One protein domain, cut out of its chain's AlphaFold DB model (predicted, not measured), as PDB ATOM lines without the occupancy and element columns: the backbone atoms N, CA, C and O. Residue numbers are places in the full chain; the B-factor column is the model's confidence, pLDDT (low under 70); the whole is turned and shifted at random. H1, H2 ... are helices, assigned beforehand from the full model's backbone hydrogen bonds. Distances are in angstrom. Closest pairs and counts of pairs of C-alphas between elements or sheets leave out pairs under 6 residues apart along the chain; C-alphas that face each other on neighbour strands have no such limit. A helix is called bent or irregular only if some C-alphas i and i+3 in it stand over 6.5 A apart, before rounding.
ATOM      1  N   SER A 673     407.596 407.279 405.290       96.44
ATOM      2  CA  SER A 673     407.729 405.828 405.358       96.44
ATOM      3  C   SER A 673     409.015 405.390 404.669       96.44
ATOM      4  O   SER A 673     409.185 405.579 403.463       96.44
ATOM      5  N   PHE A 674     409.907 404.757 405.427       96.62
ATOM      6  CA  PHE A 674     411.143 404.204 404.879       96.62
ATOM      7  C   PHE A 674     410.876 403.157 403.783       96.62
ATOM      8  O   PHE A 674     411.532 403.191 402.750       96.62
ATOM      9  N   ARG A 675     409.848 402.308 403.949       94.25
ATOM     10  CA  ARG A 675     409.437 401.317 402.933       94.25
ATOM     11  C   ARG A 675     409.082 401.952 401.589       94.25
ATOM     12  O   ARG A 675     409.327 401.361 400.546       94.25
ATOM     13  N   ASN A 676     408.507 403.152 401.608       94.06
ATOM     14  CA  ASN A 676     408.164 403.860 400.377       94.06
ATOM     15  C   ASN A 676     409.422 404.397 399.688       94.06
ATOM     16  O   ASN A 676     409.534 404.309 398.473       94.06
ATOM     17  N   VAL A 677     410.383 404.919 400.456       95.31
ATOM     18  CA  VAL A 677     411.688 405.345 399.920       95.31
ATOM     19  C   VAL A 677     412.439 404.157 399.322       95.31
ATOM     20  O   VAL A 677     412.934 404.256 398.205       95.31
ATOM     21  N   GLU A 678     412.466 403.027 400.024       95.31
ATOM     22  CA  GLU A 678     413.050 401.768 399.559       95.31
ATOM     23  C   GLU A 678     412.406 401.277 398.254       95.31
ATOM     24  O   GLU A 678     413.113 401.009 397.284       95.31
ATOM     25  N   ALA A 679     411.072 401.228 398.183       90.50
ATOM     26  CA  ALA A 679     410.353 400.809 396.980       90.50
ATOM     27  C   ALA A 679     410.633 401.723 395.772       90.50
ATOM     28  O   ALA A 679     410.786 401.250 394.647       90.50
ATOM     29  N   GLU A 680     410.731 403.033 395.996       92.88
ATOM     30  CA  GLU A 680     411.033 404.010 394.947       92.88
ATOM     31  C   GLU A 680     412.482 403.955 394.472       92.88
ATOM     32  O   GLU A 680     412.743 404.147 393.284       92.88
ATOM     33  N   LEU A 681     413.421 403.692 395.385       92.94
ATOM     34  CA  LEU A 681     414.820 403.456 395.046       92.94
ATOM     35  C   LEU A 681     414.969 402.168 394.237       92.94
ATOM     36  O   LEU A 681     415.658 402.184 393.220       92.94
ATOM     37  N   LEU A 682     414.297 401.083 394.639       88.94
ATOM     38  CA  LEU A 682     414.257 399.821 393.889       88.94
ATOM     39  C   LEU A 682     413.748 400.040 392.463       88.94
ATOM     40  O   LEU A 682     414.410 399.633 391.513       88.94
ATOM     41  N   LEU A 683     412.621 400.741 392.317       85.12
ATOM     42  CA  LEU A 683     412.046 401.058 391.011       85.12
ATOM     43  C   LEU A 683     412.992 401.919 390.164       85.12
ATOM     44  O   LEU A 683     413.136 401.692 388.967       85.12
ATOM     45  N   TYR A 684     413.648 402.909 390.775       87.56
ATOM     46  CA  TYR A 684     414.632 403.741 390.085       87.56
ATOM     47  C   TYR A 684     415.822 402.917 389.573       87.56
ATOM     48  O   TYR A 684     416.222 403.074 388.420       87.56
ATOM     49  N   VAL A 685     416.376 402.031 390.407       84.94
ATOM     50  CA  VAL A 685     417.487 401.158 390.007       84.94
ATOM     51  C   VAL A 685     417.051 400.202 388.902       84.94
ATOM     52  O   VAL A 685     417.765 400.075 387.914       84.94
ATOM     53  N   GLU A 686     415.872 399.594 389.016       81.56
ATOM     54  CA  GLU A 686     415.328 398.712 387.982       81.56
ATOM     55  C   GLU A 686     415.208 399.431 386.634       81.56
ATOM     56  O   GLU A 686     415.697 398.930 385.624       81.56
ATOM     57  N   GLN A 687     414.610 400.627 386.613       77.62
ATOM     58  CA  GLN A 687     414.476 401.429 385.393       77.62
ATOM     59  C   GLN A 687     415.840 401.755 384.784       77.62
ATOM     60  O   GLN A 687     416.030 401.637 383.574       77.62
ATOM     61  N   ARG A 688     416.807 402.137 385.622       76.44
ATOM     62  CA  ARG A 688     418.171 402.438 385.182       76.44
ATOM     63  C   ARG A 688     418.849 401.199 384.594       76.44
ATOM     64  O   ARG A 688     419.473 401.296 383.545       76.44
ATOM     65  N   GLU A 689     418.695 400.035 385.215       75.31
ATOM     66  CA  GLU A 689     419.280 398.781 384.732       75.31
ATOM     67  C   GLU A 689     418.587 398.218 383.490       75.31
ATOM     68  O   GLU A 689     419.246 397.601 382.658       75.31
ATOM     69  N   GLN A 690     417.285 398.446 383.311       71.88
ATOM     70  CA  GLN A 690     416.586 398.086 382.076       71.88
ATOM     71  C   GLN A 690     417.151 398.849 380.876       71.88
ATOM     72  O   GLN A 690     417.392 398.233 379.839       71.88
ATOM     73  N   VAL A 691     417.443 400.145 381.040       64.00
ATOM     74  CA  VAL A 691     418.116 400.960 380.013       64.00
ATOM     75  C   VAL A 691     419.499 400.386 379.687       64.00
ATOM     76  O   VAL A 691     419.839 400.228 378.516       64.00
ATOM     77  N   VAL A 692     420.267 399.991 380.709       59.84
ATOM     78  CA  VAL A 692     421.568 399.318 380.537       59.84
ATOM     79  C   VAL A 692     421.426 397.987 379.795       59.84
ATOM     80  O   VAL A 692     422.170 397.712 378.857       59.84
ATOM     81  N   ALA A 693     420.464 397.150 380.179       65.31
ATOM     82  CA  ALA A 693     420.247 395.846 379.563       65.31
ATOM     83  C   ALA A 693     419.783 395.966 378.104       65.31
ATOM     84  O   ALA A 693     420.182 395.166 377.262       65.31
ATOM     85  N   GLU A 694     418.947 396.955 377.789       62.00
ATOM     86  CA  GLU A 694     418.527 397.247 376.419       62.00
ATOM     87  C   GLU A 694     419.696 397.738 375.565       62.00
ATOM     88  O   GLU A 694     419.887 397.238 374.457       62.00
ATOM     89  N   PHE A 695     420.540 398.618 376.110       54.50
ATOM     90  CA  PHE A 695     421.787 399.026 375.469       54.50
ATOM     91  C   PHE A 695     422.684 397.822 375.154       54.50
ATOM     92  O   PHE A 695     423.116 397.660 374.014       54.50
ATOM     93  N   LEU A 696     422.903 396.931 376.127       56.41
ATOM     94  CA  LEU A 696     423.717 395.726 375.941       56.41
ATOM     95  C   LEU A 696     423.107 394.757 374.919       56.41
ATOM     96  O   LEU A 696     423.843 394.173 374.129       56.41
ATOM     97  N   ARG A 697     421.776 394.601 374.884       65.00
ATOM     98  CA  ARG A 697     421.087 393.796 373.860       65.00
ATOM     99  C   ARG A 697     421.267 394.378 372.463       65.00
ATOM    100  O   ARG A 697     421.582 393.632 371.544       65.00
ATOM    101  N   ASN A 698     421.103 395.690 372.312       56.38
ATOM    102  CA  ASN A 698     421.295 396.374 371.033       56.38
ATOM    103  C   ASN A 698     422.753 396.275 370.568       56.38
ATOM    104  O   ASN A 698     423.016 396.048 369.390       56.38
ATOM    105  N   HIS A 699     423.697 396.372 371.504       52.31
ATOM    106  CA  HIS A 699     425.115 396.199 371.232       52.31
ATOM    107  C   HIS A 699     425.465 394.756 370.821       52.31
ATOM    108  O   HIS A 699     426.131 394.549 369.811       52.31
ATOM    109  N   ALA A 700     424.951 393.751 371.535       59.44
ATOM    110  CA  ALA A 700     425.148 392.343 371.193       59.44
ATOM    111  C   ALA A 700     424.500 391.965 369.849       59.44
ATOM    112  O   ALA A 700     425.103 391.244 369.061       59.44
ATOM    113  N   ALA A 701     423.299 392.476 369.555       62.59
ATOM    114  CA  ALA A 701     422.631 392.273 368.268       62.59
ATOM    115  C   ALA A 701     423.415 392.901 367.105       62.59
ATOM    116  O   ALA A 701     423.461 392.334 366.018       62.59
ATOM    117  N   TRP A 702     424.067 394.042 367.341       59.41
ATOM    118  CA  TRP A 702     424.965 394.662 366.373       59.41
ATOM    119  C   TRP A 702     426.244 393.837 366.152       59.41
ATOM    120  O   TRP A 702     426.610 393.604 365.004       59.41
ATOM    121  N   GLY A 744     417.805 388.165 397.288       73.00
ATOM    122  CA  GLY A 744     419.173 388.347 397.785       73.00
ATOM    123  C   GLY A 744     420.262 387.817 396.846       73.00
ATOM    124  O   GLY A 744     421.431 387.784 397.221       73.00
ATOM    125  N   GLU A 745     419.907 387.430 395.621       76.44
ATOM    126  CA  GLU A 745     420.837 386.937 394.597       76.44
ATOM    127  C   GLU A 745     421.675 388.081 393.998       76.44
ATOM    128  O   GLU A 745     422.779 387.858 393.498       76.44
ATOM    129  N   ARG A 746     421.183 389.328 394.081       72.94
ATOM    130  CA  ARG A 746     421.886 390.534 393.620       72.94
ATOM    131  C   ARG A 746     421.664 391.717 394.564       72.94
ATOM    132  O   ARG A 746     420.534 392.105 394.822       72.94
ATOM    133  N   VAL A 747     422.745 392.336 395.043       75.69
ATOM    134  CA  VAL A 747     422.680 393.521 395.923       75.69
ATOM    135  C   VAL A 747     422.953 394.794 395.110       75.69
ATOM    136  O   VAL A 747     424.083 394.944 394.631       75.69
ATOM    137  N   PRO A 748     421.977 395.710 394.957       82.50
ATOM    138  CA  PRO A 748     422.169 396.973 394.249       82.50
ATOM    139  C   PRO A 748     423.187 397.894 394.924       82.50
ATOM    140  O   PRO A 748     423.376 397.865 396.144       82.50
ATOM    141  N   ALA A 749     423.801 398.766 394.124       84.81
ATOM    142  CA  ALA A 749     424.569 399.899 394.626       84.81
ATOM    143  C   ALA A 749     423.659 401.122 394.798       84.81
ATOM    144  O   ALA A 749     422.838 401.422 393.928       84.81
ATOM    145  N   MET A 750     423.834 401.860 395.896       92.38
ATOM    146  CA  MET A 750     423.076 403.088 396.140       92.38
ATOM    147  C   MET A 750     423.392 404.160 395.072       92.38
ATOM    148  O   MET A 750     424.572 404.432 394.828       92.38
ATOM    149  N   PRO A 751     422.380 404.808 394.461       88.94
ATOM    150  CA  PRO A 751     422.594 405.927 393.544       88.94
ATOM    151  C   PRO A 751     423.274 407.130 394.212       88.94
ATOM    152  O   PRO A 751     423.039 407.413 395.390       88.94
ATOM    153  N   THR A 752     424.086 407.879 393.460       84.88
ATOM    154  CA  THR A 752     424.706 409.118 393.967       84.88
ATOM    155  C   THR A 752     423.700 410.262 394.049       84.88
ATOM    156  O   THR A 752     422.678 410.286 393.361       84.88
ATOM    157  N   ALA A 753     424.001 411.260 394.887       83.75
ATOM    158  CA  ALA A 753     423.193 412.474 394.957       83.75
ATOM    159  C   ALA A 753     423.112 413.184 393.600       83.75
ATOM    160  O   ALA A 753     422.066 413.725 393.242       83.75
ATOM    161  N   ASP A 754     424.200 413.159 392.833       71.69
ATOM    162  CA  ASP A 754     424.243 413.779 391.517       71.69
ATOM    163  C   ASP A 754     423.524 412.937 390.467       71.69
ATOM    164  O   ASP A 754     422.811 413.519 389.664       71.69
ATOM    165  N   GLU A 755     423.592 411.603 390.523       77.44
ATOM    166  CA  GLU A 755     422.776 410.708 389.687       77.44
ATOM    167  C   GLU A 755     421.280 410.984 389.908       77.44
ATOM    168  O   GLU A 755     420.557 411.294 388.962       77.44
ATOM    169  N   LEU A 756     420.825 411.018 391.168       83.75
ATOM    170  CA  LEU A 756     419.429 411.331 391.492       83.75
ATOM    171  C   LEU A 756     419.026 412.744 391.041       83.75
ATOM    172  O   LEU A 756     417.916 412.937 390.548       83.75
ATOM    173  N   ARG A 757     419.904 413.750 391.166       76.44
ATOM    174  CA  ARG A 757     419.631 415.111 390.659       76.44
ATOM    175  C   ARG A 757     419.575 415.155 389.140       76.44
ATOM    176  O   ARG A 757     418.682 415.803 388.602       76.44
ATOM    177  N   LEU A 758     420.525 414.506 388.473       61.25
ATOM    178  CA  LEU A 758     420.666 414.463 387.020       61.25
ATOM    179  C   LEU A 758     419.541 413.677 386.350       61.25
ATOM    180  O   LEU A 758     419.218 413.976 385.204       61.25
ATOM    181  N   ASP A 759     418.919 412.745 387.061       69.25
ATOM    182  CA  ASP A 759     417.778 411.974 386.563       69.25
ATOM    183  C   ASP A 759     416.432 412.532 387.052       69.25
ATOM    184  O   ASP A 759     415.366 411.997 386.755       69.25
ATOM    185  N   GLY A 760     416.458 413.650 387.783       71.06
ATOM    186  CA  GLY A 760     415.260 414.388 388.182       71.06
ATOM    187  C   GLY A 760     414.553 413.796 389.396       71.06
ATOM    188  O   GLY A 760     413.472 414.255 389.755       71.06
ATOM    189  N   ARG A 761     415.187 412.840 390.078       85.06
ATOM    190  CA  ARG A 761     414.751 412.212 391.330       85.06
ATOM    191  C   ARG A 761     415.222 412.996 392.558       85.06
ATOM    192  O   ARG A 761     415.696 412.446 393.554       85.06
ATOM    193  N   ALA A 762     415.098 414.323 392.492       82.44
ATOM    194  CA  ALA A 762     415.428 415.210 393.608       82.44
ATOM    195  C   ALA A 762     414.507 414.984 394.823       82.44
ATOM    196  O   ALA A 762     414.884 415.307 395.947       82.44
ATOM    197  N   ASP A 763     413.323 414.412 394.599       88.19
ATOM    198  CA  ASP A 763     412.385 413.952 395.622       88.19
ATOM    199  C   ASP A 763     412.955 412.793 396.453       88.19
ATOM    200  O   ASP A 763     412.973 412.876 397.681       88.19
ATOM    201  N   LEU A 764     413.499 411.764 395.795       92.06
ATOM    202  CA  LEU A 764     414.198 410.651 396.436       92.06
ATOM    203  C   LEU A 764     415.425 411.131 397.199       92.06
ATOM    204  O   LEU A 764     415.627 410.738 398.348       92.06
ATOM    205  N   LEU A 765     416.220 412.010 396.583       93.38
ATOM    206  CA  LEU A 765     417.383 412.588 397.245       93.38
ATOM    207  C   LEU A 765     416.976 413.360 398.501       93.38
ATOM    208  O   LEU A 765     417.571 413.169 399.558       93.38
ATOM    209  N   PHE A 766     415.945 414.203 398.403       93.06
ATOM    210  CA  PHE A 766     415.422 414.948 399.543       93.06
ATOM    211  C   PHE A 766     414.937 414.009 400.650       93.06
ATOM    212  O   PHE A 766     415.266 414.229 401.815       93.06
ATOM    213  N   ALA A 767     414.185 412.960 400.304       95.69
ATOM    214  CA  ALA A 767     413.714 411.976 401.270       95.69
ATOM    215  C   ALA A 767     414.891 411.279 401.971       95.69
ATOM    216  O   ALA A 767     414.921 411.203 403.199       95.69
ATOM    217  N   CYS A 768     415.902 410.851 401.213       95.81
ATOM    218  CA  CYS A 768     417.091 410.214 401.770       95.81
ATOM    219  C   CYS A 768     417.884 411.170 402.672       95.81
ATOM    220  O   CYS A 768     418.165 410.829 403.817       95.81
ATOM    221  N   GLU A 769     418.223 412.374 402.197       93.62
ATOM    222  CA  GLU A 769     419.068 413.328 402.932       93.62
ATOM    223  C   GLU A 769     418.377 413.957 404.140       93.62
ATOM    224  O   GLU A 769     418.998 414.102 405.191       93.62
ATOM    225  N   ARG A 770     417.110 414.363 404.004       95.06
ATOM    226  CA  ARG A 770     416.434 415.166 405.034       95.06
ATOM    227  C   ARG A 770     415.575 414.365 405.993       95.06
ATOM    228  O   ARG A 770     415.393 414.819 407.117       95.06
ATOM    229  N   ILE A 771     415.028 413.232 405.560       96.25
ATOM    230  CA  ILE A 771     414.081 412.452 406.369       96.25
ATOM    231  C   ILE A 771     414.771 411.224 406.967       96.25
ATOM    232  O   ILE A 771     414.583 410.937 408.146       96.25
ATOM    233  N   HIS A 772     415.608 410.533 406.187       97.00
ATOM    234  CA  HIS A 772     416.175 409.231 406.575       97.00
ATOM    235  C   HIS A 772     417.683 409.246 406.863       97.00
ATOM    236  O   HIS A 772     418.317 408.195 406.875       97.00
ATOM    237  N   GLY A 773     418.259 410.420 407.146       94.00
ATOM    238  CA  GLY A 773     419.617 410.538 407.695       94.00
ATOM    239  C   GLY A 773     420.763 410.446 406.679       94.00
ATOM    240  O   GLY A 773     421.906 410.234 407.078       94.00
ATOM    241  N   GLY A 774     420.489 410.619 405.384       95.00
ATOM    242  CA  GLY A 774     421.489 410.586 404.313       95.00
ATOM    243  C   GLY A 774     421.430 409.327 403.450       95.00
ATOM    244  O   GLY A 774     420.941 408.281 403.869       95.00
ATOM    245  N   LEU A 775     421.988 409.411 402.236       93.94
ATOM    246  CA  LEU A 775     422.062 408.279 401.299       93.94
ATOM    247  C   LEU A 775     422.801 407.069 401.893       93.94
ATOM    248  O   LEU A 775     422.386 405.941 401.663       93.94
ATOM    249  N   ALA A 776     423.854 407.296 402.688       91.19
ATOM    250  CA  ALA A 776     424.608 406.224 403.341       91.19
ATOM    251  C   ALA A 776     423.776 405.489 404.407       91.19
ATOM    252  O   ALA A 776     423.765 404.264 404.435       91.19
ATOM    253  N   ALA A 777     423.028 406.223 405.239       93.56
ATOM    254  CA  ALA A 777     422.156 405.631 406.254       93.56
ATOM    255  C   ALA A 777     421.019 404.820 405.618       93.56
ATOM    256  O   ALA A 777     420.698 403.726 406.083       93.56
ATOM    257  N   VAL A 778     420.445 405.332 404.523       95.88
ATOM    258  CA  VAL A 778     419.447 404.605 403.732       95.88
ATOM    259  C   VAL A 778     420.058 403.343 403.120       95.88
ATOM    260  O   VAL A 778     419.488 402.275 403.305       95.88
ATOM    261  N   ALA A 779     421.231 403.427 402.484       94.19
ATOM    262  CA  ALA A 779     421.910 402.270 401.893       94.19
ATOM    263  C   ALA A 779     422.166 401.162 402.925       94.19
ATOM    264  O   ALA A 779     421.730 400.029 402.727       94.19
ATOM    265  N   SER A 780     422.764 401.508 404.073       92.50
ATOM    266  CA  SER A 780     423.001 400.561 405.169       92.50
ATOM    267  C   SER A 780     421.711 399.926 405.690       92.50
ATOM    268  O   SER A 780     421.715 398.762 406.077       92.50
ATOM    269  N   ARG A 781     420.597 400.668 405.690       95.00
ATOM    270  CA  ARG A 781     419.308 400.183 406.192       95.00
ATOM    271  C   ARG A 781     418.563 399.282 405.198       95.00
ATOM    272  O   ARG A 781     417.860 398.389 405.654       95.00
ATOM    273  N   ILE A 782     418.718 399.491 403.888       94.25
ATOM    274  CA  ILE A 782     418.194 398.579 402.846       94.25
ATOM    275  C   ILE A 782     419.134 397.364 402.661       94.25
ATOM    276  O   ILE A 782     418.760 396.361 402.063       94.25
ATOM    277  N   GLY A 783     420.366 397.424 403.180       92.00
ATOM    278  CA  GLY A 783     421.394 396.414 402.908       92.00
ATOM    279  C   GLY A 783     421.980 396.544 401.500       92.00
ATOM    280  O   GLY A 783     422.491 395.580 400.938       92.00
ATOM    281  N   TRP A 784     421.875 397.734 400.909       92.00
ATOM    282  CA  TRP A 784     422.509 398.066 399.640       92.00
ATOM    283  C   TRP A 784     423.941 398.502 399.871       92.00
ATOM    284  O   TRP A 784     424.257 399.101 400.901       92.00
ATOM    285  N   ARG A 785     424.793 398.276 398.867       83.38
ATOM    286  CA  ARG A 785     426.171 398.748 398.953       83.38
ATOM    287  C   ARG A 785     426.168 400.265 398.961       83.38
ATOM    288  O   ARG A 785     425.704 400.903 398.008       83.38
ATOM    289  N   SER A 786     426.655 400.842 400.056       75.94
ATOM    290  CA  SER A 786     426.871 402.285 400.134       75.94
ATOM    291  C   SER A 786     427.865 402.688 399.044       75.94
ATOM    292  O   SER A 786     428.705 401.899 398.626       75.94
ATOM    293  N   LEU A 787     427.831 403.934 398.585       63.31
ATOM    294  CA  LEU A 787     428.839 404.430 397.641       63.31
ATOM    295  C   LEU A 787     430.258 404.394 398.219       63.31
ATOM    296  O   LEU A 787     431.217 404.289 397.465       63.31
ATOM    297  N   SER A 788     430.382 404.413 399.547       50.09
ATOM    298  CA  SER A 788     431.641 404.145 400.253       50.09
ATOM    299  C   SER A 788     432.123 402.691 400.125       50.09
ATOM    300  O   SER A 788     433.266 402.411 400.460       50.09
ATOM    301  N   GLU A 789     431.257 401.785 399.665       55.09
ATOM    302  CA  GLU A 789     431.519 400.372 399.352       55.09
ATOM    303  C   GLU A 789     431.534 400.089 397.837       55.09
ATOM    304  O   GLU A 789     431.695 398.932 397.437       55.09
ATOM    305  N   ARG A 790     431.410 401.112 396.965       68.75
ATOM    306  CA  ARG A 790     431.946 400.973 395.597       68.75
ATOM    307  C   ARG A 790     433.428 400.627 395.729       68.75
ATOM    308  O   ARG A 790     434.055 401.019 396.716       68.75
ATOM    309  N   LEU A 791     433.956 399.862 394.767       73.56
ATOM    310  CA  LEU A 791     435.368 399.477 394.757       73.56
ATOM    311  C   LEU A 791     436.190 400.718 395.080       73.56
ATOM    312  O   LEU A 791     436.090 401.729 394.383       73.56
ATOM    313  N   SER A 792     436.901 400.664 396.207       80.50
ATOM    314  CA  SER A 792     437.657 401.821 396.655       80.50
ATOM    315  C   SER A 792     438.609 402.220 395.537       80.50
ATOM    316  O   SER A 792     439.038 401.375 394.749       80.50
ATOM    317  N   LEU A 793     438.961 403.498 395.473       85.31
ATOM    318  CA  LEU A 793     439.972 403.964 394.535       85.31
ATOM    319  C   LEU A 793     441.235 403.086 394.589       85.31
ATOM    320  O   LEU A 793     441.791 402.748 393.550       85.31
ATOM    321  N   ASP A 794     441.632 402.643 395.785       84.69
ATOM    322  CA  ASP A 794     442.749 401.715 395.966       84.69
ATOM    323  C   ASP A 794     442.466 400.337 395.350       84.69
ATOM    324  O   ASP A 794     443.350 399.741 394.746       84.69
ATOM    325  N   THR A 795     441.244 399.817 395.460       88.56
ATOM    326  CA  THR A 795     440.854 398.558 394.810       88.56
ATOM    327  C   THR A 795     440.881 398.691 393.291       88.56
ATOM    328  O   THR A 795     441.474 397.847 392.633       88.56
ATOM    329  N   LEU A 796     440.316 399.767 392.737       92.06
ATOM    330  CA  LEU A 796     440.336 400.026 391.295       92.06
ATOM    331  C   LEU A 796     441.765 400.232 390.772       92.06
ATOM    332  O   LEU A 796     442.085 399.776 389.681       92.06
ATOM    333  N   LYS A 797     442.645 400.878 391.550       91.88
ATOM    334  CA  LYS A 797     444.068 401.042 391.208       91.88
ATOM    335  C   LYS A 797     444.841 399.721 391.260       91.88
ATOM    336  O   LYS A 797     445.717 399.508 390.429       91.88
ATOM    337  N   ASN A 798     444.524 398.837 392.205       92.00
ATOM    338  CA  ASN A 798     445.259 397.584 392.410       92.00
ATOM    339  C   ASN A 798     444.730 396.400 391.580       92.00
ATOM    340  O   ASN A 798     445.482 395.460 391.342       92.00
ATOM    341  N   ASP A 799     443.469 396.429 391.145       93.75
ATOM    342  CA  ASP A 799     442.813 395.345 390.408       93.75
ATOM    343  C   ASP A 799     442.232 395.875 389.087       93.75
ATOM    344  O   ASP A 799     441.205 396.561 389.052       93.75
ATOM    345  N   ARG A 800     442.921 395.557 387.985       93.31
ATOM    346  CA  ARG A 800     442.531 395.959 386.628       93.31
ATOM    347  C   ARG A 800     441.193 395.346 386.219       93.31
ATOM    348  O   ARG A 800     440.357 396.052 385.669       93.31
ATOM    349  N   ASP A 801     440.960 394.076 386.532       91.19
ATOM    350  CA  ASP A 801     439.737 393.361 386.149       91.19
ATOM    351  C   ASP A 801     438.522 393.919 386.901       91.19
ATOM    352  O   ASP A 801     437.389 393.911 386.411       91.19
ATOM    353  N   ALA A 802     438.729 394.414 388.124       88.69
ATOM    354  CA  ALA A 802     437.711 395.150 388.861       88.69
ATOM    355  C   ALA A 802     437.366 396.489 388.185       88.69
ATOM    356  O   ALA A 802     436.184 396.817 388.072       88.69
ATOM    357  N   LEU A 803     438.365 397.224 387.681       93.62
ATOM    358  CA  LEU A 803     438.148 398.446 386.904       93.62
ATOM    359  C   LEU A 803     437.448 398.169 385.564       93.62
ATOM    360  O   LEU A 803     436.499 398.876 385.230       93.62
ATOM    361  N   GLU A 804     437.871 397.145 384.818       91.25
ATOM    362  CA  GLU A 804     437.238 396.748 383.550       91.25
ATOM    363  C   GLU A 804     435.770 396.371 383.766       91.25
ATOM    364  O   GLU A 804     434.889 396.857 383.053       91.25
ATOM    365  N   ARG A 805     435.475 395.582 384.808       87.75
ATOM    366  CA  ARG A 805     434.092 395.254 385.182       87.75
ATOM    367  C   ARG A 805     433.292 396.493 385.557       87.75
ATOM    368  O   ARG A 805     432.168 396.632 385.082       87.75
ATOM    369  N   GLU A 806     433.835 397.390 386.375       87.50
ATOM    370  CA  GLU A 806     433.146 398.625 386.775       87.50
ATOM    371  C   GLU A 806     432.853 399.520 385.552       87.50
ATOM    372  O   GLU A 806     431.742 400.032 385.406       87.50
ATOM    373  N   LEU A 807     433.802 399.652 384.620       85.56
ATOM    374  CA  LEU A 807     433.612 400.387 383.367       85.56
ATOM    375  C   LEU A 807     432.517 399.763 382.491       85.56
ATOM    376  O   LEU A 807     431.581 400.469 382.111       85.56
ATOM    377  N   MET A 808     432.599 398.456 382.218       81.56
ATOM    378  CA  MET A 808     431.682 397.759 381.303       81.56
ATOM    379  C   MET A 808     430.272 397.604 381.861       81.56
ATOM    380  O   MET A 808     429.299 397.683 381.115       81.56
ATOM    381  N   THR A 809     430.143 397.352 383.164       73.94
ATOM    382  CA  THR A 809     428.843 397.012 383.760       73.94
ATOM    383  C   THR A 809     428.108 398.221 384.318       73.94
ATOM    384  O   THR A 809     426.880 398.233 384.295       73.94
ATOM    385  N   MET A 810     428.827 399.245 384.794       76.06
ATOM    386  CA  MET A 810     428.209 400.373 385.497       76.06
ATOM    387  C   MET A 810     428.264 401.676 384.711       76.06
ATOM    388  O   MET A 810     427.291 402.427 384.729       76.06
ATOM    389  N   TRP A 811     429.385 401.994 384.060       87.38
ATOM    390  CA  TRP A 811     429.566 403.328 383.485       87.38
ATOM    391  C   TRP A 811     429.201 403.407 382.002       87.38
ATOM    392  O   TRP A 811     428.352 404.217 381.618       87.38
ATOM    393  N   MET A 812     429.817 402.565 381.168       83.94
ATOM    394  CA  MET A 812     429.664 402.622 379.711       83.94
ATOM    395  C   MET A 812     428.215 402.488 379.237       83.94
ATOM    396  O   MET A 812     427.823 403.282 378.387       83.94
ATOM    397  N   PRO A 813     427.374 401.608 379.809       75.38
ATOM    398  CA  PRO A 813     425.998 401.479 379.340       75.38
ATOM    399  C   PRO A 813     425.111 402.700 379.612       75.38
ATOM    400  O   PRO A 813     424.051 402.842 379.011       75.38
ATOM    401  N   LEU A 814     425.511 403.568 380.546       68.00
ATOM    402  CA  LEU A 814     424.735 404.746 380.935       68.00
ATOM    403  C   LEU A 814     425.218 406.029 380.266       68.00
ATOM    404  O   LEU A 814     424.420 406.940 380.034       68.00
ATOM    405  N   TYR A 815     426.523 406.131 380.025       77.31
ATOM    406  CA  TYR A 815     427.160 407.390 379.645       77.31
ATOM    407  C   TYR A 815     428.135 407.265 378.470       77.31
ATOM    408  O   TYR A 815     428.533 408.294 377.925       77.31
ATOM    409  N   GLY A 816     428.538 406.048 378.097       78.56
ATOM    410  CA  GLY A 816     429.517 405.792 377.045       78.56
ATOM    411  C   GLY A 816     428.893 405.685 375.657       78.56
ATOM    412  O   GLY A 816     427.724 405.333 375.505       78.56
ATOM    413  N   ALA A 817     429.692 405.976 374.629       79.00
ATOM    414  CA  ALA A 817     429.352 405.593 373.266       79.00
ATOM    415  C   ALA A 817     429.667 404.102 373.066       79.00
ATOM    416  O   ALA A 817     430.594 403.562 373.675       79.00
ATOM    417  N   VAL A 818     428.892 403.434 372.212       77.19
ATOM    418  CA  VAL A 818     429.106 402.021 371.879       77.19
ATOM    419  C   VAL A 818     430.514 401.846 371.288       77.19
ATOM    420  O   VAL A 818     430.885 402.554 370.349       77.19
ATOM    421  N   ASP A 819     431.302 400.924 371.849       82.75
ATOM    422  CA  ASP A 819     432.692 400.627 371.462       82.75
ATOM    423  C   ASP A 819     433.688 401.786 371.576       82.75
ATOM    424  O   ASP A 819     434.741 401.744 370.942       82.75
ATOM    425  N   GLU A 820     433.389 402.843 372.328       91.25
ATOM    426  CA  GLU A 820     434.354 403.913 372.592       91.25
ATOM    427  C   GLU A 820     434.745 403.927 374.065       91.25
ATOM    428  O   GLU A 820     433.901 403.903 374.964       91.25
ATOM    429  N   MET A 821     436.051 403.985 374.310       94.38
ATOM    430  CA  MET A 821     436.586 404.206 375.642       94.38
ATOM    431  C   MET A 821     436.128 405.595 376.126       94.38
ATOM    432  O   MET A 821     436.283 406.566 375.376       94.38
ATOM    433  N   PRO A 822     435.582 405.731 377.353       93.62
ATOM    434  CA  PRO A 822     435.219 407.029 377.910       93.62
ATOM    435  C   PRO A 822     436.362 408.027 377.818       93.62
ATOM    436  O   PRO A 822     437.500 407.680 378.129       93.62
ATOM    437  N   ARG A 823     436.056 409.283 377.488       91.81
ATOM    438  CA  ARG A 823     437.044 410.357 377.607       91.81
ATOM    439  C   ARG A 823     437.160 410.796 379.060       91.81
ATOM    440  O   ARG A 823     436.233 410.629 379.857       91.81
ATOM    441  N   GLU A 824     438.278 411.432 379.392       92.75
ATOM    442  CA  GLU A 824     438.467 412.091 380.688       92.75
ATOM    443  C   GLU A 824     437.301 413.018 381.035       92.75
ATOM    444  O   GLU A 824     436.709 412.910 382.110       92.75
ATOM    445  N   GLU A 825     436.892 413.853 380.083       83.06
ATOM    446  CA  GLU A 825     435.782 414.785 380.260       83.06
ATOM    447  C   GLU A 825     434.467 414.084 380.619       83.06
ATOM    448  O   GLU A 825     433.686 414.616 381.409       83.06
ATOM    449  N   ASP A 826     434.215 412.885 380.084       84.56
ATOM    450  CA  ASP A 826     432.983 412.148 380.354       84.56
ATOM    451  C   ASP A 826     432.960 411.597 381.786       84.56
ATOM    452  O   ASP A 826     431.937 411.707 382.479       84.56
ATOM    453  N   LEU A 827     434.089 411.065 382.271       87.69
ATOM    454  CA  LEU A 827     434.219 410.591 383.653       87.69
ATOM    455  C   LEU A 827     434.154 411.749 384.652       87.69
ATOM    456  O   LEU A 827     433.432 411.665 385.647       87.69
ATOM    457  N   LEU A 828     434.819 412.871 384.361       78.06
ATOM    458  CA  LEU A 828     434.765 414.066 385.207       78.06
ATOM    459  C   LEU A 828     433.358 414.681 385.234       78.06
ATOM    460  O   LEU A 828     432.854 415.026 386.304       78.06
ATOM    461  N   ARG A 829     432.672 414.758 384.085       71.12
ATOM    462  CA  ARG A 829     431.293 415.272 383.984       71.12
ATOM    463  C   ARG A 829     430.293 414.413 384.755       71.12
ATOM    464  O   ARG A 829     429.321 414.944 385.287       71.12
ATOM    465  N   THR A 830     430.513 413.102 384.800       74.31
ATOM    466  CA  THR A 830     429.676 412.154 385.555       74.31
ATOM    467  C   THR A 830     430.102 412.010 387.018       74.31
ATOM    468  O   THR A 830     429.460 411.283 387.774       74.31
ATOM    469  N   GLY A 831     431.157 412.717 387.442       74.75
ATOM    470  CA  GLY A 831     431.668 412.691 388.811       74.75
ATOM    471  C   GLY A 831     432.422 411.408 389.180       74.75
ATOM    472  O   GLY A 831     432.678 411.181 390.360       74.75
ATOM    473  N   ARG A 832     432.795 410.571 388.203       88.12
ATOM    474  CA  ARG A 832     433.569 409.334 388.404       88.12
ATOM    475  C   ARG A 832     435.074 409.583 388.320       88.12
ATOM    476  O   ARG A 832     435.785 409.006 387.498       88.12
ATOM    477  N   VAL A 833     435.553 410.472 389.194       84.62
ATOM    478  CA  VAL A 833     436.987 410.791 389.341       84.62
ATOM    479  C   VAL A 833     437.780 409.553 389.782       84.62
ATOM    480  O   VAL A 833     438.927 409.378 389.389       84.62
ATOM    481  N   ASP A 834     437.134 408.653 390.528       89.06
ATOM    482  CA  ASP A 834     437.675 407.364 390.959       89.06
ATOM    483  C   ASP A 834     438.083 406.465 389.780       89.06
ATOM    484  O   ASP A 834     439.202 405.952 389.751       89.06
ATOM    485  N   ILE A 835     437.203 406.315 388.784       93.75
ATOM    486  CA  ILE A 835     437.484 405.539 387.568       93.75
ATOM    487  C   ILE A 835     438.579 406.223 386.745       93.75
ATOM    488  O   ILE A 835     439.488 405.547 386.272       93.75
ATOM    489  N   HIS A 836     438.519 407.549 386.593       94.81
ATOM    490  CA  HIS A 836     439.542 408.313 385.871       94.81
ATOM    491  C   HIS A 836     440.939 408.082 386.462       94.81
ATOM    492  O   HIS A 836     441.856 407.671 385.753       94.81
ATOM    493  N   GLU A 837     441.096 408.264 387.774       91.06
ATOM    494  CA  GLU A 837     442.373 408.046 388.450       91.06
ATOM    495  C   GLU A 837     442.861 406.594 388.360       91.06
ATOM    496  O   GLU A 837     444.067 406.351 388.273       91.06
ATOM    497  N   ALA A 838     441.948 405.622 388.389       95.38
ATOM    498  CA  ALA A 838     442.295 404.217 388.222       95.38
ATOM    499  C   ALA A 838     442.752 403.904 386.786       95.38
ATOM    500  O   ALA A 838     443.754 403.216 386.613       95.38
ATOM    501  N   ILE A 839     442.100 404.462 385.759       96.19
ATOM    502  CA  ILE A 839     442.543 404.346 384.358       96.19
ATOM    503  C   ILE A 839     443.952 404.921 384.195       96.19
ATOM    504  O   ILE A 839     444.807 404.279 383.586       96.19
ATOM    505  N   LEU A 840     444.225 406.099 384.768       94.94
ATOM    506  CA  LEU A 840     445.566 406.692 384.741       94.94
ATOM    507  C   LEU A 840     446.608 405.784 385.409       94.94
ATOM    508  O   LEU A 840     447.716 405.639 384.894       94.94
ATOM    509  N   HIS A 841     446.247 405.129 386.514       95.06
ATOM    510  CA  HIS A 841     447.121 404.181 387.204       95.06
ATOM    511  C   HIS A 841     447.429 402.926 386.366       95.06
ATOM    512  O   HIS A 841     448.559 402.443 386.384       95.06
ATOM    513  N   HIS A 842     446.465 402.433 385.581       95.81
ATOM    514  CA  HIS A 842     446.627 401.267 384.695       95.81
ATOM    515  C   HIS A 842     447.227 401.601 383.317       95.81
ATOM    516  O   HIS A 842     447.069 400.845 382.360       95.81
ATOM    517  N   GLY A 843     447.957 402.716 383.207       94.31
ATOM    518  CA  GLY A 843     448.677 403.098 381.986       94.31
ATOM    519  C   GLY A 843     447.921 404.060 381.066       94.31
ATOM    520  O   GLY A 843     448.341 404.263 379.928       94.31
ATOM    521  N   GLY A 844     446.837 404.670 381.547       95.56
ATOM    522  CA  GLY A 844     446.083 405.696 380.830       95.56
ATOM    523  C   GLY A 844     445.010 405.148 379.887       95.56
ATOM    524  O   GLY A 844     444.837 403.942 379.704       95.56
ATOM    525  N   TYR A 845     444.264 406.070 379.274       96.19
ATOM    526  CA  TYR A 845     443.073 405.755 378.481       96.19
ATOM    527  C   TYR A 845     443.355 404.866 377.270       96.19
ATOM    528  O   TYR A 845     442.591 403.942 377.015       96.19
ATOM    529  N   VAL A 846     444.466 405.088 376.558       95.50
ATOM    530  CA  VAL A 846     444.844 404.277 375.388       95.50
ATOM    531  C   VAL A 846     445.188 402.840 375.790       95.50
ATOM    532  O   VAL A 846     444.724 401.895 375.159       95.50
ATOM    533  N   ALA A 847     445.968 402.651 376.860       94.12
ATOM    534  CA  ALA A 847     446.356 401.316 377.319       94.12
ATOM    535  C   ALA A 847     445.148 400.504 377.808       94.12
ATOM    536  O   ALA A 847     445.070 399.296 377.572       94.12
ATOM    537  N   MET A 848     444.203 401.180 378.461       95.88
ATOM    538  CA  MET A 848     442.960 400.575 378.920       95.88
ATOM    539  C   MET A 848     442.001 400.277 377.763       95.88
ATOM    540  O   MET A 848     441.434 399.192 377.696       95.88
ATOM    541  N   ALA A 849     441.878 401.193 376.800       95.12
ATOM    542  CA  ALA A 849     441.091 400.971 375.592       95.12
ATOM    543  C   ALA A 849     441.573 399.724 374.837       95.12
ATOM    544  O   ALA A 849     440.763 398.880 374.465       95.12
ATOM    545  N   ARG A 850     442.893 399.549 374.704       92.25
ATOM    546  CA  ARG A 850     443.483 398.361 374.071       92.25
ATOM    547  C   ARG A 850     443.159 397.061 374.797       92.25
ATOM    548  O   ARG A 850     442.863 396.080 374.123       92.25
ATOM    549  N   SER A 851     443.202 397.018 376.133       91.88
ATOM    550  CA  SER A 851     442.870 395.767 376.838       91.88
ATOM    551  C   SER A 851     441.406 395.409 376.753       91.88
ATOM    552  O   SER A 851     441.074 394.237 376.624       91.88
ATOM    553  N   MET A 852     440.542 396.418 376.781       91.19
ATOM    554  CA  MET A 852     439.102 396.232 376.682       91.19
ATOM    555  C   MET A 852     438.623 396.087 375.231       91.19
ATOM    556  O   MET A 852     437.428 395.916 375.005       91.19
ATOM    557  N   ASN A 853     439.533 396.166 374.251       92.06
ATOM    558  CA  ASN A 853     439.230 396.201 372.819       92.06
ATOM    559  C   ASN A 853     438.227 397.317 372.437       92.06
ATOM    560  O   ASN A 853     437.349 397.133 371.597       92.06
ATOM    561  N   LEU A 854     438.355 398.481 373.080       91.56
ATOM    562  CA  LEU A 854     437.548 399.680 372.851       91.56
ATOM    563  C   LEU A 854     438.302 400.696 371.989       91.56
ATOM    564  O   LEU A 854     439.531 400.765 371.995       91.56
ATOM    565  N   ARG A 855     437.566 401.541 371.264       90.06
ATOM    566  CA  ARG A 855     438.151 402.597 370.429       90.06
ATOM    567  C   ARG A 855     438.572 403.785 371.287       90.06
ATOM    568  O   ARG A 855     437.776 404.289 372.076       90.06
ATOM    569  N   HIS A 856     439.789 404.285 371.086       92.50
ATOM    570  CA  HIS A 856     440.235 405.558 371.654       92.50
ATOM    571  C   HIS A 856     440.860 406.430 370.553       92.50
ATOM    572  O   HIS A 856     441.710 405.940 369.808       92.50
ATOM    573  N   PRO A 857     440.478 407.717 370.425       81.12
ATOM    574  CA  PRO A 857     440.911 408.577 369.316       81.12
ATOM    575  C   PRO A 857     442.425 408.835 369.265       81.12
ATOM    576  O   PRO A 857     442.947 409.224 368.221       81.12
ATOM    577  N   GLU A 858     443.129 408.619 370.375       85.31
ATOM    578  CA  GLU A 858     444.582 408.798 370.480       85.31
ATOM    579  C   GLU A 858     445.382 407.509 370.255       85.31
ATOM    580  O   GLU A 858     446.608 407.558 370.279       85.31
ATOM    581  N   ASP A 859     444.729 406.363 370.023       89.00
ATOM    582  CA  ASP A 859     445.438 405.122 369.707       89.00
ATOM    583  C   ASP A 859     446.014 405.172 368.269       89.00
ATOM    584  O   ASP A 859     445.242 405.180 367.301       89.00
ATOM    585  N   PRO A 860     447.353 405.186 368.086       81.38
ATOM    586  CA  PRO A 860     447.976 405.269 366.764       81.38
ATOM    587  C   PRO A 860     447.654 404.069 365.868       81.38
ATOM    588  O   PRO A 860     447.500 404.237 364.658       81.38
ATOM    589  N   GLU A 861     447.529 402.870 366.446       78.19
ATOM    590  CA  GLU A 861     447.238 401.645 365.690       78.19
ATOM    591  C   GLU A 861     445.800 401.650 365.183       78.19
ATOM    592  O   GLU A 861     445.529 401.233 364.055       78.19
ATOM    593  N   TRP A 862     444.879 402.200 365.976       73.75
ATOM    594  CA  TRP A 862     443.501 402.371 365.547       73.75
ATOM    595  C   TRP A 862     443.373 403.434 364.458       73.75
ATOM    596  O   TRP A 862     442.619 403.244 363.509       73.75
ATOM    597  N   LYS A 863     444.144 404.525 364.541       70.38
ATOM    598  CA  LYS A 863     444.192 405.562 363.500       70.38
ATOM    599  C   LYS A 863     444.663 404.990 362.159       70.38
ATOM    600  O   LYS A 863     444.047 405.257 361.129       70.38
ATOM    601  N   ASP A 864     445.677 404.128 362.193       72.06
ATOM    602  CA  ASP A 864     446.213 403.435 361.018       72.06
ATOM    603  C   ASP A 864     445.238 402.353 360.491       72.06
ATOM    604  O   ASP A 864     445.026 402.224 359.283       72.06
ATOM    605  N   TRP A 865     444.546 401.621 361.375       68.69
ATOM    606  CA  TRP A 865     443.460 400.696 361.007       68.69
ATOM    607  C   TRP A 865     442.254 401.422 360.386       68.69
ATOM    608  O   TRP A 865     441.719 400.978 359.367       68.69
ATOM    609  N   TYR A 866     441.849 402.558 360.958       60.69
ATOM    610  CA  TYR A 866     440.750 403.406 360.498       60.69
ATOM    611  C   TYR A 866     441.057 404.007 359.124       60.69
ATOM    612  O   TYR A 866     440.242 403.897 358.205       60.69
ATOM    613  N   GLU A 867     442.259 404.562 358.940       68.06
ATOM    614  CA  GLU A 867     442.721 405.063 357.644       68.06
ATOM    615  C   GLU A 867     442.776 403.937 356.600       68.06
ATOM    616  O   GLU A 867     442.238 404.096 355.502       68.06
ATOM    617  N   LYS A 868     443.304 402.754 356.940       71.44
ATOM    618  CA  LYS A 868     443.342 401.599 356.022       71.44
ATOM    619  C   LYS A 868     441.945 401.080 355.657       71.44
ATOM    620  O   LYS A 868     441.701 400.780 354.485       71.44
ATOM    621  N   ARG A 869     441.003 401.011 356.605       50.75
ATOM    622  CA  ARG A 869     439.628 400.524 356.379       50.75
ATOM    623  C   ARG A 869     438.791 401.504 355.549       50.75
ATOM    624  O   ARG A 869     438.122 401.078 354.605       50.75
ATOM    625  N   PHE A 870     438.886 402.810 355.808       57.44
ATOM    626  CA  PHE A 870     438.152 403.827 355.042       57.44
ATOM    627  C   PHE A 870     438.769 404.125 353.670       57.44
ATOM    628  O   PHE A 870     438.037 404.409 352.719       57.44
ATOM    629  N   VAL A 871     440.089 403.988 353.506       63.44
ATOM    630  CA  VAL A 871     440.721 404.000 352.175       63.44
ATOM    631  C   VAL A 871     440.250 402.800 351.344       63.44
ATOM    632  O   VAL A 871     440.039 402.946 350.139       63.44
ATOM    633  N   LYS A 872     440.005 401.639 351.968       52.94
ATOM    634  CA  LYS A 872     439.449 400.451 351.298       52.94
ATOM    635  C   LYS A 872     437.975 400.643 350.898       52.94
ATOM    636  O   LYS A 872     437.631 400.348 349.756       52.94
ATOM    637  N   GLN A 873     437.141 401.241 351.756       46.66
ATOM    638  CA  GLN A 873     435.752 401.608 351.413       46.66
ATOM    639  C   GLN A 873     435.670 402.675 350.309       46.66
ATOM    640  O   GLN A 873     434.894 402.514 349.371       46.66
ATOM    641  N   ARG A 874     436.522 403.713 350.335       54.31
ATOM    642  CA  ARG A 874     436.591 404.728 349.261       54.31
ATOM    643  C   ARG A 874     437.049 404.158 347.918       54.31
ATOM    644  O   ARG A 874     436.630 404.655 346.873       54.31
TER     645      ARG A 874
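Overview. This is residues 673 to 702 and 744 to 874 of the 894 residues of an uncharacterized protein of Cyanidiococcus yangmingshanensis (UniProt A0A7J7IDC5). One long helix, H1, spans two separate clusters of shorter helices: H3 packs on its first part, with H2 and H4 gathered round H3, while H5 to H9 form a second cluster that meets H1 through the last part of H6. Beyond that second cluster H10 makes one far end of the model, and its residues 864 to 874 stick out alone. The printed part has 161 residues with ten named helices, H1 to H10 in order along the chain, and no named strand; the class is all helix. The whole is only just loose, close to compact, with a radius of gyration of the C-alphas of 18.3 A, and is elongated, spanning 63 by 33 by 29 A.

Along the chain. Find C-alpha 674 at (411.143, 404.204, 404.879); from there H1, residues 674 to 702, runs 42.0 A to C-alpha 702 at (424.965, 394.662, 366.373). After the cut, printing resumes at residue 744, and you come to H2, residues 753 to 758. H3 takes residues 762 to 771, 13.1 A long, and H4 residues 775 to 782, 10.6 A. Go on to H5, residues 793 to 798, then to H6, residues 800 to 815, 20.4 A long with a kink of 33 degrees near residue 807. H6 is only just irregular: C-alphas 809 and 812 are 7.0 A apart, where about 5 A stands in a regular helix. H7 takes residues 824 to 829, H8 residues 833 to 841, 12.3 A long, and H9 residues 844 to 851, 11.2 A long. Last comes H10, residues 860 to 874, which runs 20.9 A to C-alpha 874 at (436.591, 404.728, 349.261).

Arrangement. Start on H1, whose residues 677 to 681 alone touch H3; the closest C-alphas, of Val 677 and Leu 764, are 6.8 A apart. The two helices run opposite ways at a tilt of 37 degrees, only just steep. H2 and H3 form a helical hairpin at a shallow tilt of 22 degrees, with the closest C-alphas, of Leu 756 and Ala 762, 6.0 A apart. H3 and H4 touch only at the corner, closest at the C-alphas of Cys 768 and Leu 775, 5.4 A. Farther along, residues 691 to 696 of H1 alone touch residues 813 to 814 of H6, about perpendicular at 84 degrees; the closest C-alphas, of Val 692 and Pro 813, are 5.1 A apart. H5 and H6 touch only at the corner, closest at the C-alphas of Leu 796 and Leu 803, 5.2 A. H5 touches H8 too, the same way at a shallow tilt of 23 degrees, with the C-alphas of Lys 797 and Ala 838 closest at 4.7 A. H7 and H8 form a second helical hairpin, at a shallow tilt of 14 degrees, closest at the C-alphas of Leu 827 and His 836, 6.2 A. H8 touches H6 at a steep tilt of 43 degrees, opposite ways, closest at the C-alphas of Leu 803 and Ile 835, 7.2 A. H9 touches no helix, but it and H6 are near each other. H10 is apart from H9 and touches no helix. In the backbone, every O i to N i+4 pair is within hydrogen-bond range in H1 to H5 and H7 to H10; in H6, 9 of 12 are.

Size, cuts and confidence. The two C-alphas farthest apart, of Ser 673 and Arg 874, are 63.1 A apart. Residues 703 to 743 are not printed, and C-alphas 702 and 744 are 32.6 A apart across this cut. Of the links that are printed whole, none is long. The mean pLDDT of the printed part is 82.4; look for values under 70 at residues 691 to 702, 758 to 759, 787 to 790, 814, 865 to 867 and 869 to 874.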